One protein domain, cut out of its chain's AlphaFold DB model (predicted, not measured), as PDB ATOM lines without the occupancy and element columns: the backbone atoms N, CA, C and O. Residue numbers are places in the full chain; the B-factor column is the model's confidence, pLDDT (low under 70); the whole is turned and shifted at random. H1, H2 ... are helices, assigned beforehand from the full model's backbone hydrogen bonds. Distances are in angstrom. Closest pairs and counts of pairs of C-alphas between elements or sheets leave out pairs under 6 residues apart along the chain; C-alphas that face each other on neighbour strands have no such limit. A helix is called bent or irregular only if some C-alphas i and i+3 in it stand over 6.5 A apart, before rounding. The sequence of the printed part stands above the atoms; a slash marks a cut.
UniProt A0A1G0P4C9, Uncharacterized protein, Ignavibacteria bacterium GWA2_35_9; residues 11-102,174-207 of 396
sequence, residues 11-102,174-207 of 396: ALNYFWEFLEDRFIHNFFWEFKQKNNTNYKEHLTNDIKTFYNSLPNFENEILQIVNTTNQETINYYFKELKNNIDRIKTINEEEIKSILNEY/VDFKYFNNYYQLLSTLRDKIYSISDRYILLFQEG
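Overview. This is residues 11 to 102 and 174 to 207 of the 396 residues of an uncharacterized protein of Ignavibacteria bacterium GWA2_35_9 (UniProt A0A1G0P4C9). Two long helices, H6 and the bent but nearly straight H3, run the same way along an elongated model, with short H1 between them near its middle. H4 folds back from H3 alongside H6, while H2, packed on H3a, and H5 lie toward the other end. The 126 printed residues have six named helices, H1 to H6 in chain order, and no named strand: all helix. The whole is only just loose, close to compact, with a radius of gyration of the C-alphas of 16.7 A and spans of 52 by 28 by 19 A.

Arrangement. H3, residues 37 to 67, was assigned as one helix by its hydrogen bonds but is bent, with C-alphas 52 and 55 6.6 A apart; its arms H3a, residues 37 to 52, and H3b, residues 55 to 67, stand at a shallow tilt of 20 degrees. H3b, with residues 64 to 65 alone, touches H4, residues 70 to 88, in a hairpin; the closest C-alphas, of Val 65 and Ile 73, are 6.1 A apart. H6, residues 176 to 205, touches H4 with residues 190 to 204 alone, opposite ways at a shallow tilt of 23 degrees; the closest C-alphas, of Phe 77 and Ile 201, are 6.7 A apart. H3b, H4 and H6 form an up and down bundle, each running against the one before. H1, residues 11 to 17, touches H6; the closest C-alphas, of Phe 15 and Leu 189, are 7.2 A apart. H2, residues 21 to 33, touches H3a at a steep tilt of 46 degrees; the closest C-alphas, of Phe 31 and Tyr 39, are 5.8 A apart. H5, residues 92 to 102, touches no helix. Every O i to N i+4 pair is within hydrogen-bond range in H1, H3b, H4 and H5, against 8 of 9 in H2, 10 of 12 in H3a and 22 of 26 in H6.

Along the chain. H1 begins at C-alpha 11 (141.196, 112.907, 99.554). H3a is 23.0 A long, H4 26.5 A and H6 39.9 A, ending at C-alpha 205 (144.876, 134.560, 97.183). H6 is irregular, with C-alphas 177 and 180 7.4 A apart.

Size, cuts and confidence. The C-alphas farthest apart, of Lys 34 and Asn 69, are 52.6 A apart. Residues 103 to 173 are not printed; C-alphas 102 and 174 are 8.0 A apart across the cut. The links printed whole are tight. Residues 63 and 66 to 69 have pLDDT under 70.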
ATOM      1  N   ALA A  11     142.583 112.651  99.171       84.19
ATOM      2  CA  ALA A  11     141.196 112.907  99.554       84.19
ATOM      3  C   ALA A  11     140.312 113.276  98.353       84.19
ATOM      4  O   ALA A  11     139.151 112.870  98.298       84.19
ATOM      5  N   LEU A  12     140.855 114.007  97.370       86.88
ATOM      6  CA  LEU A  12     140.130 114.325  96.139       86.88
ATOM      7  C   LEU A  12     139.917 113.065  95.293       86.88
ATOM      8  O   LEU A  12     138.822 112.877  94.779       86.88
ATOM      9  N   ASN A  13     140.911 112.176  95.187       85.81
ATOM     10  CA  ASN A  13     140.737 110.895  94.488       85.81
ATOM     11  C   ASN A  13     139.660 110.040  95.146       85.81
ATOM     12  O   ASN A  13     138.748 109.599  94.455       85.81
ATOM     13  N   TYR A  14     139.717 109.883  96.472       88.75
ATOM     14  CA  TYR A  14     138.676 109.160  97.196       88.75
ATOM     15  C   TYR A  14     137.302 109.775  96.964       88.75
ATOM     16  O   TYR A  14     136.343 109.039  96.790       88.75
ATOM     17  N   PHE A  15     137.191 111.106  96.913       93.38
ATOM     18  CA  PHE A  15     135.928 111.760  96.583       93.38
ATOM     19  C   PHE A  15     135.394 111.353  95.201       93.38
ATOM     20  O   PHE A  15     134.209 111.046  95.077       93.38
ATOM     21  N   TRP A  16     136.256 111.308  94.181       92.12
ATOM     22  CA  TRP A  16     135.871 110.870  92.837       92.12
ATOM     23  C   TRP A  16     135.430 109.402  92.795       92.12
ATOM     24  O   TRP A  16     134.491 109.091  92.066       92.12
ATOM     25  N   GLU A  17     136.013 108.523  93.617       93.44
ATOM     26  CA  GLU A  17     135.598 107.113  93.715       93.44
ATOM     27  C   GLU A  17     134.124 106.959  94.134       93.44
ATOM     28  O   GLU A  17     133.451 106.029  93.689       93.44
ATOM     29  N   PHE A  18     133.569 107.898  94.917       95.06
ATOM     30  CA  PHE A  18     132.145 107.873  95.286       95.06
ATOM     31  C   PHE A  18     131.204 108.111  94.098       95.06
ATOM     32  O   PHE A  18     130.016 107.814  94.221       95.06
ATOM     33  N   LEU A  19     131.703 108.640  92.978       94.62
ATOM     34  CA  LEU A  19     130.949 108.897  91.744       94.62
ATOM     35  C   LEU A  19     131.167 107.814  90.680       94.62
ATOM     36  O   LEU A  19     130.558 107.878  89.615       94.62
ATOM     37  N   GLU A  20     132.020 106.824  90.937       95.19
ATOM     38  CA  GLU A  20     132.271 105.743  89.989       95.19
ATOM     39  C   GLU A  20     131.139 104.706  89.976       95.19
ATOM     40  O   GLU A  20     130.520 104.409  91.002       95.19
ATOM     41  N   ASP A  21     130.945 104.062  88.819       95.06
ATOM     42  CA  ASP A  21     129.936 103.018  88.584       95.06
ATOM     43  C   ASP A  21     129.894 101.947  89.676       95.06
ATOM     44  O   ASP A  21     128.819 101.479  90.053       95.06
ATOM     45  N   ARG A  22     131.062 101.539  90.188       94.00
ATOM     46  CA  ARG A  22     131.158 100.521  91.241       94.00
ATOM     47  C   ARG A  22     130.506 101.006  92.531       94.00
ATOM     48  O   ARG A  22     129.742 100.263  93.143       94.00
ATOM     49  N   PHE A  23     130.811 102.232  92.945       95.31
ATOM     50  CA  PHE A  23     130.245 102.794  94.161       95.31
ATOM     51  C   PHE A  23     128.749 103.063  93.989       95.31
ATOM     52  O   PHE A  23     127.965 102.696  94.865       95.31
ATOM     53  N   ILE A  24     128.343 103.622  92.842       96.31
ATOM     54  CA  ILE A  24     126.933 103.845  92.490       96.31
ATOM     55  C   ILE A  24     126.154 102.531  92.575       96.31
ATOM     56  O   ILE A  24     125.159 102.456  93.303       96.31
ATOM     57  N   HIS A  25     126.637 101.485  91.897       94.88
ATOM     58  CA  HIS A  25     126.030 100.158  91.918       94.88
ATOM     59  C   HIS A  25     125.815  99.683  93.350       94.88
ATOM     60  O   HIS A  25     124.699  99.374  93.761       94.88
ATOM     61  N   ASN A  26     126.883  99.663  94.140       93.94
ATOM     62  CA  ASN A  26     126.792  99.073  95.455       93.94
ATOM     63  C   ASN A  26     125.946  99.912  96.432       93.94
ATOM     64  O   ASN A  26     125.251  99.360  97.287       93.94
ATOM     65  N   PHE A  27     125.979 101.243  96.321       95.31
ATOM     66  CA  PHE A  27     125.161 102.119  97.155       95.31
ATOM     67  C   PHE A  27     123.669 101.928  96.863       95.31
ATOM     68  O   PHE A  27     122.880 101.716  97.787       95.31
ATOM     69  N   PHE A  28     123.265 102.005  95.593       94.81
ATOM     70  CA  PHE A  28     121.853 101.929  95.222       94.81
ATOM     71  C   PHE A  28     121.333 100.492  95.257       94.81
ATOM     72  O   PHE A  28     120.334 100.212  95.920       94.81
ATOM     73  N   TRP A  29     122.036  99.565  94.615       91.88
ATOM     74  CA  TRP A  29     121.551  98.207  94.430       91.88
ATOM     75  C   TRP A  29     121.765  97.329  95.663       91.88
ATOM     76  O   TRP A  29     120.797  96.854  96.258       91.88
ATOM     77  N   GLU A  30     123.015  97.137  96.087       93.25
ATOM     78  CA  GLU A  30     123.340  96.232  97.195       93.25
ATOM     79  C   GLU A  30     122.842  96.783  98.534       93.25
ATOM     80  O   GLU A  30     122.121  96.102  99.268       93.25
ATOM     81  N   PHE A  31     123.161  98.039  98.852       93.19
ATOM     82  CA  PHE A  31     122.792  98.611 100.141       93.19
ATOM     83  C   PHE A  31     121.329  99.049 100.217       93.19
ATOM     84  O   PHE A  31     120.625  98.637 101.138       93.19
ATOM     85  N   LYS A  32     120.850  99.894  99.294       92.25
ATOM     86  CA  LYS A  32     119.510 100.494  99.420       92.25
ATOM     87  C   LYS A  32     118.377  99.593  98.929       92.25
ATOM     88  O   LYS A  32     117.375  99.480  99.632       92.25
ATOM     89  N   GLN A  33     118.515  98.966  97.759       91.62
ATOM     90  CA  GLN A  33     117.446  98.175  97.133       91.62
ATOM     91  C   GLN A  33     117.391  96.735  97.662       91.62
ATOM     92  O   GLN A  33     116.313  96.274  98.032       91.62
ATOM     93  N   LYS A  34     118.530  96.034  97.762       90.88
ATOM     94  CA  LYS A  34     118.607  94.667  98.313       90.88
ATOM     95  C   LYS A  34     118.669  94.610  99.838       90.88
ATOM     96  O   LYS A  34     118.484  93.535 100.403       90.88
ATOM     97  N   ASN A  35     118.929  95.736 100.505       88.88
ATOM     98  CA  ASN A  35     119.131  95.797 101.956       88.88
ATOM     99  C   ASN A  35     120.233  94.828 102.440       88.88
ATOM    100  O   ASN A  35     120.117  94.203 103.496       88.88
ATOM    101  N   ASN A  36     121.302  94.674 101.650       89.50
ATOM    102  CA  ASN A  36     122.424  93.804 101.975       89.50
ATOM    103  C   ASN A  36     123.239  94.412 103.127       89.50
ATOM    104  O   ASN A  36     124.027  95.347 102.946       89.50
ATOM    105  N   THR A  37     123.060  93.875 104.334       82.31
ATOM    106  CA  THR A  37     123.694  94.391 105.555       82.31
ATOM    107  C   THR A  37     125.213  94.271 105.545       82.31
ATOM    108  O   THR A  37     125.870  95.103 106.163       82.31
ATOM    109  N   ASN A  38     125.780  93.308 104.812       84.12
ATOM    110  CA  ASN A  38     127.234  93.171 104.684       84.12
ATOM    111  C   ASN A  38     127.828  94.372 103.936       84.12
ATOM    112  O   ASN A  38     128.910  94.848 104.270       84.12
ATOM    113  N   TYR A  39     127.087  94.938 102.977       83.81
ATOM    114  CA  TYR A  39     127.551  96.115 102.247       83.81
ATOM    115  C   TYR A  39     127.538  97.395 103.095       83.81
ATOM    116  O   TYR A  39     128.311  98.320 102.852       83.81
ATOM    117  N   LYS A  40     126.721  97.451 104.154       83.50
ATOM    118  CA  LYS A  40     126.723  98.587 105.088       83.50
ATOM    119  C   LYS A  40     128.095  98.785 105.741       83.50
ATOM    120  O   LYS A  40     128.509  99.926 105.952       83.50
ATOM    121  N   GLU A  41     128.797  97.697 106.055       85.94
ATOM    122  CA  GLU A  41     130.148  97.754 106.620       85.94
ATOM    123  C   GLU A  41     131.161  98.275 105.594       85.94
ATOM    124  O   GLU A  41     131.931  99.177 105.912       85.94
ATOM    125  N   HIS A  42     131.092  97.801 104.344       87.88
ATOM    126  CA  HIS A  42     131.924  98.304 103.246       87.88
ATOM    127  C   HIS A  42     131.730  99.805 103.014       87.88
ATOM    128  O   HIS A  42     132.700 100.554 103.075       87.88
ATOM    129  N   LEU A  43     130.482 100.267 102.892       89.44
ATOM    130  CA  LEU A  43     130.163 101.692 102.766       89.44
ATOM    131  C   LEU A  43     130.722 102.512 103.940       89.44
ATOM    132  O   LEU A  43     131.257 103.603 103.755       89.44
ATOM    133  N   THR A  44     130.608 101.986 105.163       90.06
ATOM    134  CA  THR A  44     131.149 102.647 106.358       90.06
ATOM    135  C   THR A  44     132.676 102.727 106.300       90.06
ATOM    136  O   THR A  44     133.245 103.751 106.677       90.06
ATOM    137  N   ASN A  45     133.340 101.681 105.806       91.25
ATOM    138  CA  ASN A  45     134.789 101.639 105.642       91.25
ATOM    139  C   ASN A  45     135.279 102.587 104.542       91.25
ATOM    140  O   ASN A  45     136.273 103.274 104.771       91.25
ATOM    141  N   ASP A  46     134.580 102.696 103.411       91.88
ATOM    142  CA  ASP A  46     134.912 103.647 102.339       91.88
ATOM    143  C   ASP A  46     134.828 105.087 102.864       91.88
ATOM    144  O   ASP A  46     135.776 105.868 102.761       91.88
ATOM    145  N   ILE A  47     133.729 105.412 103.553       94.19
ATOM    146  CA  ILE A  47     133.530 106.716 104.196       94.19
ATOM    147  C   ILE A  47     134.620 106.980 105.245       94.19
ATOM    148  O   ILE A  47     135.203 108.063 105.284       94.19
ATOM    149  N   LYS A  48     134.933 105.995 106.096       93.75
ATOM    150  CA  LYS A  48     135.993 106.109 107.110       93.75
ATOM    151  C   LYS A  48     137.366 106.323 106.472       93.75
ATOM    152  O   LYS A  48     138.147 107.121 106.982       93.75
ATOM    153  N   THR A  49     137.654 105.640 105.370       90.19
ATOM    154  CA  THR A  49     138.913 105.769 104.626       90.19
ATOM    155  C   THR A  49     139.051 107.173 104.050       90.19
ATOM    156  O   THR A  49     140.083 107.813 104.260       90.19
ATOM    157  N   PHE A  50     137.981 107.705 103.456       93.75
ATOM    158  CA  PHE A  50     137.923 109.103 103.042       93.75
ATOM    159  C   PHE A  50     138.208 110.054 104.216       93.75
ATOM    160  O   PHE A  50     139.110 110.885 104.123       93.75
ATOM    161  N   TYR A  51     137.522 109.902 105.353       92.12
ATOM    162  CA  TYR A  51     137.755 110.759 106.525       92.12
ATOM    163  C   TYR A  51     139.193 110.671 107.050       92.12
ATOM    164  O   TYR A  51     139.781 111.694 107.393       92.12
ATOM    165  N   ASN A  52     139.782 109.475 107.066       87.00
ATOM    166  CA  ASN A  52     141.171 109.262 107.471       87.00
ATOM    167  C   ASN A  52     142.181 109.893 106.502       87.00
ATOM    168  O   ASN A  52     143.320 110.138 106.891       87.00
ATOM    169  N   SER A  53     141.783 110.168 105.256       84.81
ATOM    170  CA  SER A  53     142.631 110.853 104.277       84.81
ATOM    171  C   SER A  53     142.648 112.378 104.447       84.81
ATOM    172  O   SER A  53     143.600 113.020 104.007       84.81
ATOM    173  N   LEU A  54     141.656 112.971 105.126       86.38
ATOM    174  CA  LEU A  54     141.545 114.428 105.283       86.38
ATOM    175  C   LEU A  54     142.723 115.071 106.045       86.38
ATOM    176  O   LEU A  54     143.202 116.109 105.594       86.38
ATOM    177  N   PRO A  55     143.254 114.491 107.143       81.06
ATOM    178  CA  PRO A  55     144.456 115.030 107.779       81.06
ATOM    179  C   PRO A  55     145.670 115.012 106.846       81.06
ATOM    180  O   PRO A  55     146.460 115.951 106.843       81.06
ATOM    181  N   ASN A  56     145.807 113.968 106.022       75.56
ATOM    182  CA  ASN A  56     146.893 113.880 105.045       75.56
ATOM    183  C   ASN A  56     146.734 114.928 103.940       75.56
ATOM    184  O   ASN A  56     147.728 115.519 103.539       75.56
ATOM    185  N   PHE A  57     145.500 115.206 103.512       83.00
ATOM    186  CA  PHE A  57     145.203 116.293 102.582       83.00
ATOM    187  C   PHE A  57     145.659 117.655 103.127       83.00
ATOM    188  O   PHE A  57     146.359 118.399 102.444       83.00
ATOM    189  N   GLU A  58     145.309 117.978 104.372       82.69
ATOM    190  CA  GLU A  58     145.738 119.226 105.010       82.69
ATOM    191  C   GLU A  58     147.265 119.296 105.180       82.69
ATOM    192  O   GLU A  58     147.882 120.325 104.887       82.69
ATOM    193  N   ASN A  59     147.884 118.190 105.599       72.88
ATOM    194  CA  ASN A  59     149.334 118.087 105.749       72.88
ATOM    195  C   ASN A  59     150.071 118.265 104.418       72.88
ATOM    196  O   ASN A  59     151.099 118.934 104.404       72.88
ATOM    197  N   GLU A  60     149.547 117.725 103.316       77.12
ATOM    198  CA  GLU A  60     150.106 117.896 101.970       77.12
ATOM    199  C   GLU A  60     150.138 119.382 101.584       77.12
ATOM    200  O   GLU A  60     151.191 119.897 101.205       77.12
ATOM    201  N   ILE A  61     149.027 120.106 101.774       81.75
ATOM    202  CA  ILE A  61     148.964 121.553 101.511       81.75
ATOM    203  C   ILE A  61     150.022 122.293 102.341       81.75
ATOM    204  O   ILE A  61     150.792 123.098 101.811       81.75
ATOM    205  N   LEU A  62     150.077 122.021 103.649       76.62
ATOM    206  CA  LEU A  62     151.043 122.645 104.555       76.62
ATOM    207  C   LEU A  62     152.486 122.304 104.180       76.62
ATOM    208  O   LEU A  62     153.367 123.153 104.293       76.62
ATOM    209  N   GLN A  63     152.743 121.079 103.745       68.81
ATOM    210  CA  GLN A  63     154.055 120.636 103.317       68.81
ATOM    211  C   GLN A  63     154.495 121.401 102.074       68.81
ATOM    212  O   GLN A  63     155.555 122.017 102.114       68.81
ATOM    213  N   ILE A  64     153.656 121.476 101.035       75.19
ATOM    214  CA  ILE A  64     153.953 122.267  99.834       75.19
ATOM    215  C   ILE A  64     154.267 123.720 100.198       75.19
ATOM    216  O   ILE A  64     155.283 124.257  99.756       75.19
ATOM    217  N   VAL A  65     153.450 124.339 101.053       76.12
ATOM    218  CA  VAL A  65     153.669 125.718 101.514       76.12
ATOM    219  C   VAL A  65     155.011 125.883 102.240       76.12
ATOM    220  O   VAL A  65     155.675 126.902 102.065       76.12
ATOM    221  N   ASN A  66     155.417 124.909 103.059       64.75
ATOM    222  CA  ASN A  66     156.578 125.043 103.943       64.75
ATOM    223  C   ASN A  66     157.898 124.531 103.349       64.75
ATOM    224  O   ASN A  66     158.960 124.903 103.845       64.75
ATOM    225  N   THR A  67     157.861 123.650 102.346       62.44
ATOM    226  CA  THR A  67     159.052 122.929 101.862       62.44
ATOM    227  C   THR A  67     159.368 123.162 100.392       62.44
ATOM    228  O   THR A  67     160.345 122.594  99.900       62.44
ATOM    229  N   THR A  68     158.589 123.988  99.681       65.62
ATOM    230  CA  THR A  68     158.770 124.225  98.237       65.62
ATOM    231  C   THR A  68     158.932 125.704  97.876       65.62
ATOM    232  O   THR A  68     158.633 126.600  98.664       65.62
ATOM    233  N   ASN A  69     159.486 125.968  96.689       69.38
ATOM    234  CA  ASN A  69     159.721 127.330  96.215       69.38
ATOM    235  C   ASN A  69     158.408 128.006  95.760       69.38
ATOM    236  O   ASN A  69     157.373 127.362  95.593       69.38
ATOM    237  N   GLN A  70     158.453 129.319  95.515       79.56
ATOM    238  CA  GLN A  70     157.249 130.095  95.195       79.56
ATOM    239  C   GLN A  70     156.587 129.659  93.878       79.56
ATOM    240  O   GLN A  70     155.365 129.721  93.763       79.56
ATOM    241  N   GLU A  71     157.362 129.210  92.888       78.00
ATOM    242  CA  GLU A  71     156.828 128.716  91.614       78.00
ATOM    243  C   GLU A  71     156.018 127.428  91.822       78.00
ATOM    244  O   GLU A  71     154.892 127.320  91.331       78.00
ATOM    245  N   THR A  72     156.542 126.501  92.629       75.94
ATOM    246  CA  THR A  72     155.868 125.262  93.034       75.94
ATOM    247  C   THR A  72     154.589 125.550  93.820       75.94
ATOM    248  O   THR A  72     153.541 125.000  93.483       75.94
ATOM    249  N   ILE A  73     154.632 126.462  94.799       80.88
ATOM    250  CA  ILE A  73     153.443 126.893  95.556       80.88
ATOM    251  C   ILE A  73     152.382 127.463  94.603       80.88
ATOM    252  O   ILE A  73     151.220 127.061  94.653       80.88
ATOM    253  N   ASN A  74     152.771 128.367  93.699       85.12
ATOM    254  CA  ASN A  74     151.840 129.002  92.767       85.12
ATOM    255  C   ASN A  74     151.170 127.985  91.836       85.12
ATOM    256  O   ASN A  74     149.960 128.065  91.607       85.12
ATOM    257  N   TYR A  75     151.943 127.040  91.295       84.31
ATOM    258  CA  TYR A  75     151.400 125.981  90.451       84.31
ATOM    259  C   TYR A  75     150.431 125.096  91.240       84.31
ATOM    260  O   TYR A  75     149.301 124.892  90.796       84.31
ATOM    261  N   TYR A  76     150.836 124.635  92.428       86.00
ATOM    262  CA  TYR A  76     150.015 123.767  93.270       86.00
ATOM    263  C   TYR A  76     148.662 124.397  93.591       86.00
ATOM    264  O   TYR A  76     147.622 123.788  93.364       86.00
ATOM    265  N   PHE A  77     148.644 125.648  94.061       89.31
ATOM    266  CA  PHE A  77     147.386 126.310  94.408       89.31
ATOM    267  C   PHE A  77     146.503 126.602  93.192       89.31
ATOM    268  O   PHE A  77     145.277 126.610  93.320       89.31
ATOM    269  N   LYS A  78     147.090 126.793  92.004       88.81
ATOM    270  CA  LYS A  78     146.330 126.881  90.750       88.81
ATOM    271  C   LYS A  78     145.640 125.553  90.433       88.81
ATOM    272  O   LYS A  78     144.459 125.550  90.094       88.81
ATOM    273  N   GLU A  79     146.351 124.437  90.557       88.00
ATOM    274  CA  GLU A  79     145.796 123.103  90.319       88.00
ATOM    275  C   GLU A  79     144.752 122.715  91.375       88.00
ATOM    276  O   GLU A  79     143.651 122.285  91.031       88.00
ATOM    277  N   LEU A  80     145.057 122.939  92.658       89.31
ATOM    278  CA  LEU A  80     144.140 122.706  93.770       89.31
ATOM    279  C   LEU A  80     142.834 123.469  93.550       89.31
ATOM    280  O   LEU A  80     141.762 122.871  93.614       89.31
ATOM    281  N   LYS A  81     142.913 124.762  93.215       90.69
ATOM    282  CA  LYS A  81     141.730 125.570  92.918       90.69
ATOM    283  C   LYS A  81     140.920 124.985  91.760       90.69
ATOM    284  O   LYS A  81     139.718 124.813  91.914       90.69
ATOM    285  N   ASN A  82     141.562 124.616  90.650       89.88
ATOM    286  CA  ASN A  82     140.868 124.000  89.517       89.88
ATOM    287  C   ASN A  82     140.138 122.706  89.916       89.88
ATOM    288  O   ASN A  82     139.007 122.480  89.493       89.88
ATOM    289  N   ASN A  83     140.761 121.858  90.737       89.69
ATOM    290  CA  ASN A  83     140.129 120.628  91.216       89.69
ATOM    291  C   ASN A  83     138.944 120.914  92.148       89.69
ATOM    292  O   ASN A  83     137.894 120.290  92.008       89.69
ATOM    293  N   ILE A  84     139.075 121.880  93.060       91.19
ATOM    294  CA  ILE A  84     137.977 122.302  93.937       91.19
ATOM    295  C   ILE A  84     136.824 122.909  93.131       91.19
ATOM    296  O   ILE A  84     135.668 122.579  93.392       91.19
ATOM    297  N   ASP A  85     137.120 123.728  92.123       90.31
ATOM    298  CA  ASP A  85     136.116 124.317  91.236       90.31
ATOM    299  C   ASP A  85     135.365 123.228  90.446       90.31
ATOM    300  O   ASP A  85     134.142 123.286  90.340       90.31
ATOM    301  N   ARG A  86     136.048 122.163  89.997       89.88
ATOM    302  CA  ARG A  86     135.397 120.980  89.398       89.88
ATOM    303  C   ARG A  86     134.512 120.213  90.376       89.88
ATOM    304  O   ARG A  86     133.497 119.664  89.977       89.88
ATOM    305  N   ILE A  87     134.870 120.148  91.655       90.62
ATOM    306  CA  ILE A  87     133.987 119.543  92.660       90.62
ATOM    307  C   ILE A  87     132.770 120.450  92.909       90.62
ATOM    308  O   ILE A  87     131.670 119.952  93.131       90.62
ATOM    309  N   LYS A  88     132.937 121.780  92.836       86.69
ATOM    310  CA  LYS A  88     131.842 122.762  92.985       86.69
ATOM    311  C   LYS A  88     130.788 122.647  91.887       86.69
ATOM    312  O   LYS A  88     129.626 122.939  92.154       86.69
ATOM    313  N   THR A  89     131.153 122.184  90.690       87.69
ATOM    314  CA  THR A  89     130.174 121.937  89.619       87.69
ATOM    315  C   THR A  89     129.306 120.703  89.869       87.69
ATOM    316  O   THR A  89     128.261 120.579  89.241       87.69
ATOM    317  N   ILE A  90     129.677 119.820  90.806       88.31
ATOM    318  CA  ILE A  90     128.891 118.634  91.169       88.31
ATOM    319  C   ILE A  90     127.736 119.053  92.081       88.31
ATOM    320  O   ILE A  90     127.789 118.979  93.315       88.31
ATOM    321  N   ASN A  91     126.694 119.558  91.435       92.00
ATOM    322  CA  ASN A  91     125.434 119.949  92.041       92.00
ATOM    323  C   ASN A  91     124.382 118.835  91.873       92.00
ATOM    324  O   ASN A  91     124.669 117.733  91.404       92.00
ATOM    325  N   GLU A  92     123.153 119.105  92.309       93.88
ATOM    326  CA  GLU A  92     122.059 118.134  92.237       93.88
ATOM    327  C   GLU A  92     121.760 117.674  90.798       93.88
ATOM    328  O   GLU A  92     121.512 116.490  90.572       93.88
ATOM    329  N   GLU A  93     121.793 118.593  89.832       94.50
ATOM    330  CA  GLU A  93     121.515 118.308  88.419       94.50
ATOM    331  C   GLU A  93     122.613 117.441  87.800       94.50
ATOM    332  O   GLU A  93     122.309 116.449  87.139       94.50
ATOM    333  N   GLU A  94     123.875 117.750  88.097       94.56
ATOM    334  CA  GLU A  94     125.028 116.989  87.618       94.56
ATOM    335  C   GLU A  94     124.993 115.545  88.131       94.56
ATOM    336  O   GLU A  94     125.137 114.596  87.361       94.56
ATOM    337  N   ILE A  95     124.704 115.346  89.423       95.56
ATOM    338  CA  ILE A  95     124.593 113.996  89.993       95.56
ATOM    339  C   ILE A  95     123.423 113.238  89.355       95.56
ATOM    340  O   ILE A  95     123.553 112.050  89.064       95.56
ATOM    341  N   LYS A  96     122.285 113.894  89.089       95.38
ATOM    342  CA  LYS A  96     121.180 113.255  88.351       95.38
ATOM    343  C   LYS A  96     121.607 112.842  86.945       95.38
ATOM    344  O   LYS A  96     121.228 111.754  86.517       95.38
ATOM    345  N   SER A  97     122.388 113.670  86.251       95.12
ATOM    346  CA  SER A  97     122.928 113.343  84.926       95.12
ATOM    347  C   SER A  97     123.812 112.098  84.984       95.12
ATOM    348  O   SER A  97     123.532 111.131  84.279       95.12
ATOM    349  N   ILE A  98     124.776 112.060  85.909       95.56
ATOM    350  CA  ILE A  98     125.669 110.908  86.125       95.56
ATOM    351  C   ILE A  98     124.868 109.622  86.389       95.56
ATOM    352  O   ILE A  98     125.135 108.578  85.796       95.56
ATOM    353  N   LEU A  99     123.844 109.680  87.249       95.69
ATOM    354  CA  LEU A  99     123.015 108.512  87.567       95.69
ATOM    355  C   LEU A  99     122.139 108.063  86.386       95.69
ATOM    356  O   LEU A  99     121.904 106.866  86.213       95.69
ATOM    357  N   ASN A 100     121.663 108.999  85.560       93.69
ATOM    358  CA  ASN A 100     120.933 108.675  84.335       93.69
ATOM    359  C   ASN A 100     121.842 107.998  83.302       93.69
ATOM    360  O   ASN A 100     121.450 106.978  82.737       93.69
ATOM    361  N   GLU A 101     123.052 108.517  83.091       95.38
ATOM    362  CA  GLU A 101     124.059 107.907  82.215       95.38
ATOM    363  C   GLU A 101     124.427 106.496  82.681       95.38
ATOM    364  O   GLU A 101     124.438 105.559  81.879       95.38
ATOM    365  N   TYR A 102     124.627 106.316  83.990       96.31
ATOM    366  CA  TYR A 102     124.816 105.000  84.594       96.31
ATOM    367  C   TYR A 102     123.646 104.056  84.268       96.31
ATOM    368  O   TYR A 102     123.862 102.941  83.794       96.31
ATOM    369  N   VAL A 174     119.570 102.169  89.170       92.81
ATOM    370  CA  VAL A 174     119.410 103.159  90.235       92.81
ATOM    371  C   VAL A 174     117.934 103.506  90.408       92.81
ATOM    372  O   VAL A 174     117.281 103.996  89.484       92.81
ATOM    373  N   ASP A 175     117.433 103.320  91.629       91.44
ATOM    374  CA  ASP A 175     116.123 103.806  92.059       91.44
ATOM    375  C   ASP A 175     116.240 105.219  92.664       91.44
ATOM    376  O   ASP A 175     116.758 105.419  93.772       91.44
ATOM    377  N   PHE A 176     115.719 106.212  91.937       92.31
ATOM    378  CA  PHE A 176     115.786 107.630  92.304       92.31
ATOM    379  C   PHE A 176     115.102 107.973  93.633       92.31
ATOM    380  O   PHE A 176     115.381 109.037  94.187       92.31
ATOM    381  N   LYS A 177     114.286 107.090  94.224       94.44
ATOM    382  CA  LYS A 177     113.759 107.331  95.579       94.44
ATOM    383  C   LYS A 177     114.864 107.439  96.642       94.44
ATOM    384  O   LYS A 177     114.656 108.069  97.675       94.44
ATOM    385  N   TYR A 178     116.043 106.857  96.391       94.06
ATOM    386  CA  TYR A 178     117.211 106.944  97.278       94.06
ATOM    387  C   TYR A 178     118.184 108.071  96.913       94.06
ATOM    388  O   TYR A 178     119.196 108.242  97.599       94.06
ATOM    389  N   PHE A 179     117.881 108.858  95.876       94.94
ATOM    390  CA  PHE A 179     118.730 109.952  95.403       94.94
ATOM    391  C   PHE A 179     119.115 110.910  96.533       94.94
ATOM    392  O   PHE A 179     120.294 111.189  96.728       94.94
ATOM    393  N   ASN A 180     118.144 111.336  97.346       96.31
ATOM    394  CA  ASN A 180     118.391 112.275  98.442       96.31
ATOM    395  C   ASN A 180     119.414 111.742  99.458       96.31
ATOM    396  O   ASN A 180     120.218 112.513  99.977       96.31
ATOM    397  N   ASN A 181     119.437 110.429  99.722       95.00
ATOM    398  CA  ASN A 181     120.437 109.838 100.613       95.00
ATOM    399  C   ASN A 181     121.846 109.901 100.012       95.00
ATOM    400  O   ASN A 181     122.804 110.178 100.729       95.00
ATOM    401  N   TYR A 182     121.961 109.614  98.718       97.06
ATOM    402  CA  TYR A 182     123.230 109.649  97.999       97.06
ATOM    403  C   TYR A 182     123.752 111.084  97.863       97.06
ATOM    404  O   TYR A 182     124.900 111.367  98.197       97.06
ATOM    405  N   TYR A 183     122.874 112.018  97.493       96.56
ATOM    406  CA  TYR A 183     123.187 113.440  97.402       96.56
ATOM    407  C   TYR A 183     123.642 114.018  98.746       96.56
ATOM    408  O   TYR A 183     124.629 114.754  98.806       96.56
ATOM    409  N   GLN A 184     122.968 113.656  99.842       96.06
ATOM    410  CA  GLN A 184     123.360 114.085 101.185       96.06
ATOM    411  C   GLN A 184     124.736 113.533 101.585       96.06
ATOM    412  O   GLN A 184     125.533 114.265 102.176       96.06
ATOM    413  N   LEU A 185     125.029 112.268 101.257       95.62
ATOM    414  CA  LEU A 185     126.347 111.674 101.479       95.62
ATOM    415  C   LEU A 185     127.421 112.475 100.737       95.62
ATOM    416  O   LEU A 185     128.328 112.999 101.378       95.62
ATOM    417  N   LEU A 186     127.283 112.630  99.418       96.38
ATOM    418  CA  LEU A 186     128.249 113.356  98.592       96.38
ATOM    419  C   LEU A 186     128.432 114.803  99.056       96.38
ATOM    420  O   LEU A 186     129.562 115.265  99.178       96.38
ATOM    421  N   SER A 187     127.336 115.493  99.389       94.75
ATOM    422  CA  SER A 187     127.382 116.859  99.922       94.75
ATOM    423  C   SER A 187     128.186 116.924 101.219       94.75
ATOM    424  O   SER A 187     129.058 117.774 101.357       94.75
ATOM    425  N   THR A 188     127.977 115.975 102.136       95.31
ATOM    426  CA  THR A 188     128.718 115.927 103.405       95.31
ATOM    427  C   THR A 188     130.218 115.723 103.180       95.31
ATOM    428  O   THR A 188     131.031 116.385 103.824       95.31
ATOM    429  N   LEU A 189     130.605 114.819 102.273       95.38
ATOM    430  CA  LEU A 189     132.017 114.569 101.957       95.38
ATOM    431  C   LEU A 189     132.658 115.792 101.285       95.38
ATOM    432  O   LEU A 189     133.752 116.215 101.660       95.38
ATOM    433  N   ARG A 190     131.939 116.406 100.345       94.25
ATOM    434  CA  ARG A 190     132.344 117.626  99.648       94.25
ATOM    435  C   ARG A 190     132.590 118.783 100.617       94.25
ATOM    436  O   ARG A 190     133.641 119.416 100.563       94.25
ATOM    437  N   ASP A 191     131.670 119.016 101.549       93.50
ATOM    438  CA  ASP A 191     131.777 120.106 102.523       93.50
ATOM    439  C   ASP A 191     133.017 119.947 103.422       93.50
ATOM    440  O   ASP A 191     133.632 120.933 103.832       93.50
ATOM    441  N   LYS A 192     133.448 118.706 103.685       94.19
ATOM    442  CA  LYS A 192     134.693 118.435 104.417       94.19
ATOM    443  C   LYS A 192     135.929 118.838 103.623       94.19
ATOM    444  O   LYS A 192     136.812 119.481 104.190       94.19
ATOM    445  N   ILE A 193     135.971 118.539 102.326       93.75
ATOM    446  CA  ILE A 193     137.055 118.979 101.433       93.75
ATOM    447  C   ILE A 193     137.120 120.506 101.407       93.75
ATOM    448  O   ILE A 193     138.205 121.079 101.529       93.75
ATOM    449  N   TYR A 194     135.973 121.176 101.294       92.62
ATOM    450  CA  TYR A 194     135.899 122.640 101.277       92.62
ATOM    451  C   TYR A 194     136.378 123.262 102.578       92.62
ATOM    452  O   TYR A 194     137.191 124.181 102.547       92.62
ATOM    453  N   SER A 195     135.966 122.704 103.720       91.00
ATOM    454  CA  SER A 195     136.366 123.216 105.035       91.00
ATOM    455  C   SER A 195     137.886 123.287 105.231       91.00
ATOM    456  O   SER A 195     138.374 124.163 105.945       91.00
ATOM    457  N   ILE A 196     138.636 122.408 104.559       90.38
ATOM    458  CA  ILE A 196     140.102 122.419 104.543       90.38
ATOM    459  C   ILE A 196     140.601 123.335 103.424       90.38
ATOM    460  O   ILE A 196     141.319 124.299 103.685       90.38
ATOM    461  N   SER A 197     140.216 123.052 102.178       91.19
ATOM    462  CA  SER A 197     140.797 123.680 100.987       91.19
ATOM    463  C   SER A 197     140.510 125.174 100.861       91.19
ATOM    464  O   SER A 197     141.443 125.930 100.588       91.19
ATOM    465  N   ASP A 198     139.276 125.627 101.108       90.56
ATOM    466  CA  ASP A 198     138.900 127.036 100.930       90.56
ATOM    467  C   ASP A 198     139.711 127.944 101.865       90.56
ATOM    468  O   ASP A 198     140.147 129.020 101.455       90.56
ATOM    469  N   ARG A 199     140.007 127.486 103.093       90.44
ATOM    470  CA  ARG A 199     140.858 128.222 104.041       90.44
ATOM    471  C   ARG A 199     142.238 128.503 103.448       90.44
ATOM    472  O   ARG A 199     142.723 129.629 103.530       90.44
ATOM    473  N   TYR A 200     142.880 127.497 102.859       89.75
ATOM    474  CA  TYR A 200     144.216 127.660 102.284       89.75
ATOM    475  C   TYR A 200     144.180 128.403 100.949       89.75
ATOM    476  O   TYR A 200     145.017 129.268 100.719       89.75
ATOM    477  N   ILE A 201     143.198 128.140 100.088       90.62
ATOM    478  CA  ILE A 201     143.038 128.887  98.834       90.62
ATOM    479  C   ILE A 201     142.865 130.385  99.123       90.62
ATOM    480  O   ILE A 201     143.507 131.201  98.465       90.62
ATOM    481  N   LEU A 202     142.076 130.752 100.139       89.62
ATOM    482  CA  LEU A 202     141.908 132.145 100.555       89.62
ATOM    483  C   LEU A 202     143.240 132.764 101.006       89.62
ATOM    484  O   LEU A 202     143.637 133.810 100.496       89.62
ATOM    485  N   LEU A 203     143.974 132.091 101.900       86.75
ATOM    486  CA  LEU A 203     145.292 132.547 102.359       86.75
ATOM    487  C   LEU A 203     146.288 132.717 101.198       86.75
ATOM    488  O   LEU A 203     147.070 133.670 101.179       86.75
ATOM    489  N   PHE A 204     146.247 131.823 100.207       87.62
ATOM    490  CA  PHE A 204     147.050 131.938  98.993       87.62
ATOM    491  C   PHE A 204     146.675 133.185  98.180       87.62
ATOM    492  O   PHE A 204     147.555 133.959  97.806       87.62
ATOM    493  N   GLN A 205     145.381 133.411  97.943       88.25
ATOM    494  CA  GLN A 205     144.876 134.560  97.183       88.25
ATOM    495  C   GLN A 205     145.179 135.902  97.858       88.25
ATOM    496  O   GLN A 205     145.475 136.880  97.176       88.25
ATOM    497  N   GLU A 206     145.168 135.941  99.190       90.50
ATOM    498  CA  GLU A 206     145.594 137.097  99.987       90.50
ATOM    499  C   GLU A 206     147.120 137.324  99.969       90.50
ATOM    500  O   GLU A 206     147.620 138.278 100.571       90.50
ATOM    501  N   GLY A 207     147.886 136.444  99.318       83.56
ATOM    502  CA  GLY A 207     149.343 136.515  99.265       83.56
ATOM    503  C   GLY A 207     150.011 136.238 100.613       83.56
ATOM    504  O   GLY A 207     151.112 136.736 100.856       83.56
TER     505      GLY A 207